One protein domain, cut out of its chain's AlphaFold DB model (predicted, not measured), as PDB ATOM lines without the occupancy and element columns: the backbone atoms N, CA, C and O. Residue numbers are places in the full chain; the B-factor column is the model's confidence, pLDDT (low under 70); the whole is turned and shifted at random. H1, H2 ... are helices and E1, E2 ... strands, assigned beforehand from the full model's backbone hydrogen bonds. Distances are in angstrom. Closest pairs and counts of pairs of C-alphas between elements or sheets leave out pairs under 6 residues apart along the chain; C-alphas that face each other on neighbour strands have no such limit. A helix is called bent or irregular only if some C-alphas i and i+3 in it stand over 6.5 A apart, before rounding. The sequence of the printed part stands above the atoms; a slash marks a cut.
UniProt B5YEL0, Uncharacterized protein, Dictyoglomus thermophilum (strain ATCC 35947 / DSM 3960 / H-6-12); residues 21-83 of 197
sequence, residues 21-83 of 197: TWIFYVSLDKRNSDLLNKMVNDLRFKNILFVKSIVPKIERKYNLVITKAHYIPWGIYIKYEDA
ATOM      1  N   THR A  21     -43.080  -4.728   9.083       83.75
ATOM      2  CA  THR A  21     -43.296  -5.909   8.236       83.75
ATOM      3  C   THR A  21     -44.715  -6.017   7.674       83.75
ATOM      4  O   THR A  21     -44.955  -6.869   6.822       83.75
ATOM      5  N   TRP A  22     -45.664  -5.183   8.108       88.19
ATOM      6  CA  TRP A  22     -47.046  -5.214   7.622       88.19
ATOM      7  C   TRP A  22     -47.275  -4.192   6.509       88.19
ATOM      8  O   TRP A  22     -46.829  -3.048   6.578       88.19
ATOM      9  N   ILE A  23     -48.013  -4.610   5.481       88.88
ATOM     10  CA  ILE A  23     -48.399  -3.745   4.366       88.88
ATOM     11  C   ILE A  23     -49.691  -3.010   4.723       88.88
ATOM     12  O   ILE A  23     -50.754  -3.621   4.825       88.88
ATOM     13  N   PHE A  24     -49.627  -1.692   4.861       88.81
ATOM     14  CA  PHE A  24     -50.786  -0.835   5.107       88.81
ATOM     15  C   PHE A  24     -51.289  -0.130   3.846       88.81
ATOM     16  O   PHE A  24     -52.490   0.117   3.740       88.81
ATOM     17  N   TYR A  25     -50.413   0.133   2.871       89.19
ATOM     18  CA  TYR A  25     -50.798   0.679   1.568       89.19
ATOM     19  C   TYR A  25     -50.061   0.009   0.404       89.19
ATOM     20  O   TYR A  25     -48.960  -0.529   0.546       89.19
ATOM     21  N   VAL A  26     -50.696   0.046  -0.766       91.19
ATOM     22  CA  VAL A  26     -50.160  -0.471  -2.029       91.19
ATOM     23  C   VAL A  26     -50.078   0.691  -3.008       91.19
ATOM     24  O   VAL A  26     -50.988   1.511  -3.068       91.19
ATOM     25  N   SER A  27     -49.002   0.757  -3.781       90.94
ATOM     26  CA  SER A  27     -48.840   1.706  -4.879       90.94
ATOM     27  C   SER A  27     -48.517   0.954  -6.161       90.94
ATOM     28  O   SER A  27     -47.773  -0.025  -6.135       90.94
ATOM     29  N   LEU A  28     -49.046   1.429  -7.287       91.06
ATOM     30  CA  LEU A  28     -48.798   0.862  -8.614       91.06
ATOM     31  C   LEU A  28     -47.985   1.829  -9.473       91.06
ATOM     32  O   LEU A  28     -48.085   3.040  -9.279       91.06
ATOM     33  N   ASP A  29     -47.214   1.309 -10.431       88.12
ATOM     34  CA  ASP A  29     -46.491   2.164 -11.387       88.12
ATOM     35  C   ASP A  29     -47.440   2.904 -12.348       88.12
ATOM     36  O   ASP A  29     -47.259   4.093 -12.609       88.12
ATOM     37  N   LYS A  30     -48.499   2.224 -12.812       86.44
ATOM     38  CA  LYS A  30     -49.532   2.804 -13.679       86.44
ATOM     39  C   LYS A  30     -50.739   3.213 -12.855       86.44
ATOM     40  O   LYS A  30     -51.232   2.432 -12.036       86.44
ATOM     41  N   ARG A  31     -51.281   4.400 -13.137       78.19
ATOM     42  CA  ARG A  31     -52.568   4.832 -12.579       78.19
ATOM     43  C   ARG A  31     -53.691   3.972 -13.164       78.19
ATOM     44  O   ARG A  31     -54.151   4.213 -14.272       78.19
ATOM     45  N   ASN A  32     -54.111   2.969 -12.404       85.50
ATOM     46  CA  ASN A  32     -55.292   2.153 -12.662       85.50
ATOM     47  C   ASN A  32     -56.026   1.968 -11.328       85.50
ATOM     48  O   ASN A  32     -55.599   1.173 -10.491       85.50
ATOM     49  N   SER A  33     -57.082   2.753 -11.109       85.25
ATOM     50  CA  SER A  33     -57.837   2.783  -9.848       85.25
ATOM     51  C   SER A  33     -58.465   1.433  -9.515       85.25
ATOM     52  O   SER A  33     -58.439   1.005  -8.362       85.25
ATOM     53  N   ASP A  34     -58.970   0.727 -10.522       90.06
ATOM     54  CA  ASP A  34     -59.660  -0.547 -10.330       90.06
ATOM     55  C   ASP A  34     -58.685  -1.642  -9.917       90.06
ATOM     56  O   ASP A  34     -58.942  -2.397  -8.975       90.06
ATOM     57  N   LEU A  35     -57.539  -1.721 -10.600       88.62
ATOM     58  CA  LEU A  35     -56.495  -2.672 -10.243       88.62
ATOM     59  C   LEU A  35     -55.869  -2.332  -8.888       88.62
ATOM     60  O   LEU A  35     -55.589  -3.242  -8.110       88.62
ATOM     61  N   LEU A  36     -55.691  -1.043  -8.584       88.56
ATOM     62  CA  LEU A  36     -55.191  -0.591  -7.290       88.56
ATOM     63  C   LEU A  36     -56.102  -1.069  -6.159       88.56
ATOM     64  O   LEU A  36     -55.623  -1.721  -5.236       88.56
ATOM     65  N   ASN A  37     -57.412  -0.833  -6.262       89.50
ATOM     66  CA  ASN A  37     -58.384  -1.271  -5.259       89.50
ATOM     67  C   ASN A  37     -58.370  -2.796  -5.079       89.50
ATOM     68  O   ASN A  37     -58.365  -3.303  -3.955       89.50
ATOM     69  N   LYS A  38     -58.295  -3.539  -6.188       91.19
ATOM     70  CA  LYS A  38     -58.176  -5.004  -6.177       91.19
ATOM     71  C   LYS A  38     -56.898  -5.475  -5.470       91.19
ATOM     72  O   LYS A  38     -56.974  -6.337  -4.598       91.19
ATOM     73  N   MET A  39     -55.741  -4.894  -5.795       88.75
ATOM     74  CA  MET A  39     -54.463  -5.250  -5.168       88.75
ATOM     75  C   MET A  39     -54.392  -4.850  -3.693       88.75
ATOM     76  O   MET A  39     -53.839  -5.603  -2.894       88.75
ATOM     77  N   VAL A  40     -54.971  -3.705  -3.313       89.12
ATOM     78  CA  VAL A  40     -55.094  -3.296  -1.907       89.12
ATOM     79  C   VAL A  40     -55.859  -4.356  -1.120       89.12
ATOM     80  O   VAL A  40     -55.388  -4.765  -0.066       89.12
ATOM     81  N   ASN A  41     -56.976  -4.868  -1.639       89.19
ATOM     82  CA  ASN A  41     -57.747  -5.903  -0.944       89.19
ATOM     83  C   ASN A  41     -56.963  -7.210  -0.744       89.19
ATOM     84  O   ASN A  41     -57.079  -7.838   0.305       89.19
ATOM     85  N   ASP A  42     -56.143  -7.608  -1.719       89.12
ATOM     86  CA  ASP A  42     -55.384  -8.862  -1.642       89.12
ATOM     87  C   ASP A  42     -54.097  -8.748  -0.789       89.12
ATOM     88  O   ASP A  42     -53.646  -9.748  -0.219       89.12
ATOM     89  N   LEU A  43     -53.497  -7.553  -0.689       88.94
ATOM     90  CA  LEU A  43     -52.180  -7.340  -0.063       88.94
ATOM     91  C   LEU A  43     -52.202  -6.564   1.255       88.94
ATOM     92  O   LEU A  43     -51.257  -6.682   2.037       88.94
ATOM     93  N   ARG A  44     -53.240  -5.771   1.530       87.81
ATOM     94  CA  ARG A  44     -53.332  -5.007   2.779       87.81
ATOM     95  C   ARG A  44     -53.389  -5.957   3.976       87.81
ATOM     96  O   ARG A  44     -54.020  -7.009   3.935       87.81
ATOM     97  N   PHE A  45     -52.685  -5.582   5.038       88.06
ATOM     98  CA  PHE A  45     -52.460  -6.381   6.242       88.06
ATOM     99  C   PHE A  45     -51.767  -7.728   5.993       88.06
ATOM    100  O   PHE A  45     -51.762  -8.591   6.866       88.06
ATOM    101  N   LYS A  46     -51.150  -7.937   4.824       89.00
ATOM    102  CA  LYS A  46     -50.234  -9.063   4.642       89.00
ATOM    103  C   LYS A  46     -48.859  -8.699   5.174       89.00
ATOM    104  O   LYS A  46     -48.405  -7.558   5.059       89.00
ATOM    105  N   ASN A  47     -48.194  -9.699   5.742       88.00
ATOM    106  CA  ASN A  47     -46.796  -9.571   6.105       88.00
ATOM    107  C   ASN A  47     -45.931  -9.665   4.843       88.00
ATOM    108  O   ASN A  47     -46.126 -10.539   3.991       88.00
ATOM    109  N   ILE A  48     -44.953  -8.777   4.763       85.50
ATOM    110  CA  ILE A  48     -44.005  -8.614   3.669       85.50
ATOM    111  C   ILE A  48     -43.254  -9.908   3.334       85.50
ATOM    112  O   ILE A  48     -42.997 -10.206   2.168       85.50
ATOM    113  N   LEU A  49     -42.992 -10.733   4.353       84.12
ATOM    114  CA  LEU A  49     -42.308 -12.018   4.228       84.12
ATOM    115  C   LEU A  49     -43.111 -13.033   3.398       84.12
ATOM    116  O   LEU A  49     -42.526 -13.907   2.760       84.12
ATOM    117  N   PHE A  50     -44.440 -12.899   3.345       86.19
ATOM    118  CA  PHE A  50     -45.324 -13.823   2.624       86.19
ATOM    119  C   PHE A  50     -45.777 -13.310   1.256       86.19
ATOM    120  O   PHE A  50     -46.375 -14.066   0.489       86.19
ATOM    121  N   VAL A  51     -45.457 -12.064   0.897       86.56
ATOM    122  CA  VAL A  51     -45.865 -11.462  -0.384       86.56
ATOM    123  C   VAL A  51     -45.410 -12.310  -1.566       86.56
ATOM    124  O   VAL A  51     -46.199 -12.581  -2.468       86.56
ATOM    125  N   LYS A  52     -44.172 -12.819  -1.533       87.06
ATOM    126  CA  LYS A  52     -43.614 -13.663  -2.602       87.06
ATOM    127  C   LYS A  52     -44.456 -14.917  -2.876       87.06
ATOM    128  O   LYS A  52     -44.527 -15.357  -4.018       87.06
ATOM    129  N   SER A  53     -45.110 -15.474  -1.855       87.19
ATOM    130  CA  SER A  53     -46.008 -16.631  -1.991       87.19
ATOM    131  C   SER A  53     -47.374 -16.253  -2.582       87.19
ATOM    132  O   SER A  53     -48.011 -17.058  -3.259       87.19
ATOM    133  N   ILE A  54     -47.822 -15.015  -2.357       89.19
ATOM    134  CA  ILE A  54     -49.124 -14.508  -2.810       89.19
ATOM    135  C   ILE A  54     -49.057 -14.012  -4.262       89.19
ATOM    136  O   ILE A  54     -50.022 -14.186  -5.005       89.19
ATOM    137  N   VAL A  55     -47.919 -13.451  -4.686       89.50
ATOM    138  CA  VAL A  55     -47.704 -12.887  -6.035       89.50
ATOM    139  C   VAL A  55     -48.213 -13.797  -7.165       89.50
ATOM    140  O   VAL A  55     -49.019 -13.314  -7.957       89.50
ATOM    141  N   PRO A  56     -47.888 -15.107  -7.227       88.06
ATOM    142  CA  PRO A  56     -48.385 -15.972  -8.301       88.06
ATOM    143  C   PRO A  56     -49.916 -16.086  -8.359       88.06
ATOM    144  O   PRO A  56     -50.487 -16.255  -9.435       88.06
ATOM    145  N   LYS A  57     -50.601 -15.998  -7.209       88.88
ATOM    146  CA  LYS A  57     -52.071 -16.029  -7.150       88.88
ATOM    147  C   LYS A  57     -52.664 -14.737  -7.710       88.88
ATOM    148  O   LYS A  57     -53.614 -14.800  -8.482       88.88
ATOM    149  N   ILE A  58     -52.077 -13.593  -7.354       89.50
ATOM    150  CA  ILE A  58     -52.474 -12.268  -7.856       89.50
ATOM    151  C   ILE A  58     -52.261 -12.185  -9.372       89.50
ATOM    152  O   ILE A  58     -53.164 -11.768 -10.093       89.50
ATOM    153  N   GLU A  59     -51.106 -12.637  -9.864       89.50
ATOM    154  CA  GLU A  59     -50.775 -12.654 -11.296       89.50
ATOM    155  C   GLU A  59     -51.801 -13.440 -12.120       89.50
ATOM    156  O   GLU A  59     -52.285 -12.942 -13.136       89.50
ATOM    157  N   ARG A  60     -52.201 -14.630 -11.648       85.62
ATOM    158  CA  ARG A  60     -53.249 -15.440 -12.292       85.62
ATOM    159  C   ARG A  60     -54.626 -14.786 -12.207       85.62
ATOM    160  O   ARG A  60     -55.313 -14.678 -13.212       85.62
ATOM    161  N   LYS A  61     -55.021 -14.323 -11.017       89.06
ATOM    162  CA  LYS A  61     -56.352 -13.748 -10.759       89.06
ATOM    163  C   LYS A  61     -56.633 -12.511 -11.611       89.06
ATOM    164  O   LYS A  61     -57.772 -12.292 -12.014       89.06
ATOM    165  N   TYR A  62     -55.609 -11.703 -11.872       88.81
ATOM    166  CA  TYR A  62     -55.751 -10.435 -12.586       88.81
ATOM    167  C   TYR A  62     -55.117 -10.430 -13.978       88.81
ATOM    168  O   TYR A  62     -55.074  -9.371 -14.597       88.81
ATOM    169  N   ASN A  63     -54.664 -11.584 -14.484       87.06
ATOM    170  CA  ASN A  63     -54.014 -11.721 -15.793       87.06
ATOM    171  C   ASN A  63     -52.899 -10.689 -16.018       87.06
ATOM    172  O   ASN A  63     -52.853  -9.996 -17.034       87.06
ATOM    173  N   LEU A  64     -51.992 -10.593 -15.051       90.81
ATOM    174  CA  LEU A  64     -50.878  -9.651 -15.074       90.81
ATOM    175  C   LEU A  64     -49.570 -10.328 -14.679       90.81
ATOM    176  O   LEU A  64     -49.554 -11.408 -14.093       90.81
ATOM    177  N   VAL A  65     -48.466  -9.660 -14.978       90.25
ATOM    178  CA  VAL A  65     -47.112 -10.052 -14.603       90.25
ATOM    179  C   VAL A  65     -46.514  -8.947 -13.741       90.25
ATOM    180  O   VAL A  65     -46.292  -7.830 -14.204       90.25
ATOM    181  N   ILE A  66     -46.224  -9.254 -12.477       91.19
ATOM    182  CA  ILE A  66     -45.544  -8.339 -11.557       91.19
ATOM    183  C   ILE A  66     -44.057  -8.347 -11.899       91.19
ATOM    184  O   ILE A  66     -43.328  -9.284 -11.567       91.19
ATOM    185  N   THR A  67     -43.579  -7.306 -12.568       90.75
ATOM    186  CA  THR A  67     -42.176  -7.201 -12.986       90.75
ATOM    187  C   THR A  67     -41.271  -6.815 -11.823       90.75
ATOM    188  O   THR A  67     -40.120  -7.246 -11.765       90.75
ATOM    189  N   LYS A  68     -41.785  -6.035 -10.865       91.00
ATOM    190  CA  LYS A  68     -41.021  -5.621  -9.686       91.00
ATOM    191  C   LYS A  68     -41.930  -5.369  -8.490       91.00
ATOM    192  O   LYS A  68     -42.997  -4.786  -8.634       91.00
ATOM    193  N   ALA A  69     -41.468  -5.751  -7.306       90.81
ATOM    194  CA  ALA A  69     -42.099  -5.418  -6.036       90.81
ATOM    195  C   ALA A  69     -41.037  -4.808  -5.115       90.81
ATOM    196  O   ALA A  69     -39.996  -5.425  -4.893       90.81
ATOM    197  N   HIS A  70     -41.281  -3.598  -4.620       90.25
ATOM    198  CA  HIS A  70     -40.410  -2.935  -3.655       90.25
ATOM    199  C   HIS A  70     -41.162  -2.643  -2.382       90.25
ATOM    200  O   HIS A  70     -42.310  -2.203  -2.401       90.25
ATOM    201  N   TYR A  71     -40.461  -2.826  -1.285       87.88
ATOM    202  CA  TYR A  71     -40.968  -2.527   0.030       87.88
ATOM    203  C   TYR A  71     -40.611  -1.095   0.396       87.88
ATOM    204  O   TYR A  71     -39.472  -0.662   0.237       87.88
ATOM    205  N   ILE A  72     -41.620  -0.372   0.850       87.44
ATOM    206  CA  ILE A  72     -41.537   1.005   1.326       87.44
ATOM    207  C   ILE A  72     -42.076   1.023   2.759       87.44
ATOM    208  O   ILE A  72     -42.745   0.062   3.151       87.44
ATOM    209  N   PRO A  73     -41.781   2.049   3.577       83.00
ATOM    210  CA  PRO A  73     -42.267   2.093   4.953       83.00
ATOM    211  C   PRO A  73     -43.771   1.826   4.997       83.00
ATOM    212  O   PRO A  73     -44.531   2.565   4.372       83.00
ATOM    213  N   TRP A  74     -44.174   0.743   5.677       86.62
ATOM    214  CA  TRP A  74     -45.570   0.311   5.825       86.62
ATOM    215  C   TRP A  74     -46.332   0.065   4.515       86.62
ATOM    216  O   TRP A  74     -47.562   0.099   4.495       86.62
ATOM    217  N   GLY A  75     -45.645  -0.201   3.407       90.88
ATOM    218  CA  GLY A  75     -46.305  -0.373   2.122       90.88
ATOM    219  C   GLY A  75     -45.504  -1.157   1.099       90.88
ATOM    220  O   GLY A  75     -44.368  -1.582   1.321       90.88
ATOM    221  N   ILE A  76     -46.122  -1.347  -0.061       93.25
ATOM    222  CA  ILE A  76     -45.502  -2.027  -1.192       93.25
ATOM    223  C   ILE A  76     -45.774  -1.275  -2.490       93.25
ATOM    224  O   ILE A  76     -46.906  -0.909  -2.797       93.25
ATOM    225  N   TYR A  77     -44.720  -1.066  -3.266       93.12
ATOM    226  CA  TYR A  77     -44.790  -0.540  -4.618       93.12
ATOM    227  C   TYR A  77     -44.650  -1.676  -5.632       93.12
ATOM    228  O   TYR A  77     -43.666  -2.422  -5.604       93.12
ATOM    229  N   ILE A  78     -45.612  -1.793  -6.544       92.94
ATOM    230  CA  ILE A  78     -45.696  -2.865  -7.534       92.94
ATOM    231  C   ILE A  78     -45.622  -2.277  -8.940       92.94
ATOM    232  O   ILE A  78     -46.445  -1.457  -9.348       92.94
ATOM    233  N   LYS A  79     -44.638  -2.754  -9.700       93.62
ATOM    234  CA  LYS A  79     -44.531  -2.548 -11.141       93.62
ATOM    235  C   LYS A  79     -45.114  -3.765 -11.854       93.62
ATOM    236  O   LYS A  79     -44.788  -4.896 -11.476       93.62
ATOM    237  N   TYR A  80     -45.959  -3.548 -12.857       92.75
ATOM    238  CA  TYR A  80     -46.643  -4.643 -13.545       92.75
ATOM    239  C   TYR A  80     -46.840  -4.389 -15.040       92.75
ATOM    240  O   TYR A  80     -46.831  -3.262 -15.533       92.75
ATOM    241  N   GLU A  81     -47.050  -5.483 -15.756       91.56
ATOM    242  CA  GLU A  81     -47.436  -5.512 -17.161       91.56
ATOM    243  C   GLU A  81     -48.602  -6.480 -17.338       91.56
ATOM    244  O   GLU A  81     -48.803  -7.372 -16.513       91.56
ATOM    245  N   ASP A  82     -49.376  -6.316 -18.405       90.38
ATOM    246  CA  ASP A  82     -50.426  -7.277 -18.734       90.38
ATOM    247  C   ASP A  82     -49.793  -8.625 -19.098       90.38
ATOM    248  O   ASP A  82     -48.731  -8.682 -19.732       90.38
ATOM    249  N   ALA A  83     -50.429  -9.724 -18.694       91.00
ATOM    250  CA  ALA A  83     -49.982 -11.043 -19.111       91.00
ATOM    251  C   ALA A  83     -50.211 -11.197 -20.615       91.00
ATOM    252  O   ALA A  83     -51.303 -10.950 -21.125       91.00
TER     253      ALA A  83
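Overview. This is residues 21 to 83 of the 197 residues of an uncharacterized protein of Dictyoglomus thermophilum (strain ATCC 35947 / DSM 3960 / H-6-12) (UniProt B5YEL0). A small three-stranded sheet, made mostly by the long hairpin E2 and E3 with the short E1 along the other edge of E3, has two helices packed over one face and its other face bare. H1 covers the E1 edge slantwise, while H2 runs along the strands over E3 and E2, making two layers, a sheet and the helices on one face of it. The printed part has 63 residues, with two named helices and three named strands in the order E1, H1, H2, E2, E3. The sheet is mixed, in the order E1, E3, E2, and the class is mixed, helices and strands. The whole is compact, with a radius of gyration of the C-alphas of 10.5 A, and its rounded outline spans 28 by 23 by 18 A.

Arrangement. E1, residues 25 to 28, is an edge strand and the parallel neighbour of E3, residues 75 to 82, at 30 degrees; N 78 and O 27 are 2.8 A apart, within hydrogen-bond range. H1, residues 33 to 43, is on the sheet over E1, at a height over the sheet of 7.3 A, and runs slantwise to the strands, at 46 degrees to E1 on the local plane. The closest C-alphas of H1 and E1 are those of Val 40 and Val 26, 5.7 A apart. H2, residues 48 to 62, is on the same face as H1, at a height over the sheet of 9.4 A. It lies over E3 and E2, residues 64 to 72, and runs along the strands, at 19 degrees to E2 on the local plane. The closest C-alphas of H2 and E2 are those of Glu 59 and Val 65, 5.6 A apart. H1 and H2 only just touch, with 3 pairs of C-alphas within 8 A, the closest being Leu 43 and Val 51 at 7.5 A; they run opposite ways at a steep tilt of 45 degrees. E2, the other edge strand, and the inner strand E3 form a hairpin, antiparallel at 162 degrees; N 70 and O 77 are 2.8 A apart, and N 65 and O 81 are 2.8 A apart, both within hydrogen-bond range. Every O i to N i+4 pair of H1 is within hydrogen-bond range, and 7 of 11 are in H2.

Along the chain. E1 begins at C-alpha 25, (-50.798, 0.679, 1.568), and has 4 residues. H1 is 15.2 A long from first to last C-alpha. H2 is 20.1 A long, beginning at C-alpha 48, (-44.005, -8.614, 3.669); it is irregular, with C-alphas 49 and 52 7.1 A apart. E2 is 21.7 A long and bends by 64 degrees at residue 67. E3 is 22.4 A long and ends at C-alpha 82, (-50.426, -7.277, -18.734).

Size, cuts and confidence. The C-alphas of Thr 21 and Ala 83, the first and last printed residues, are the two farthest apart, at 28.6 A. The printed part has no cut, and its four links between named elements are tight. The mean pLDDT of the printed part is 88.8, and no printed residue is under 70.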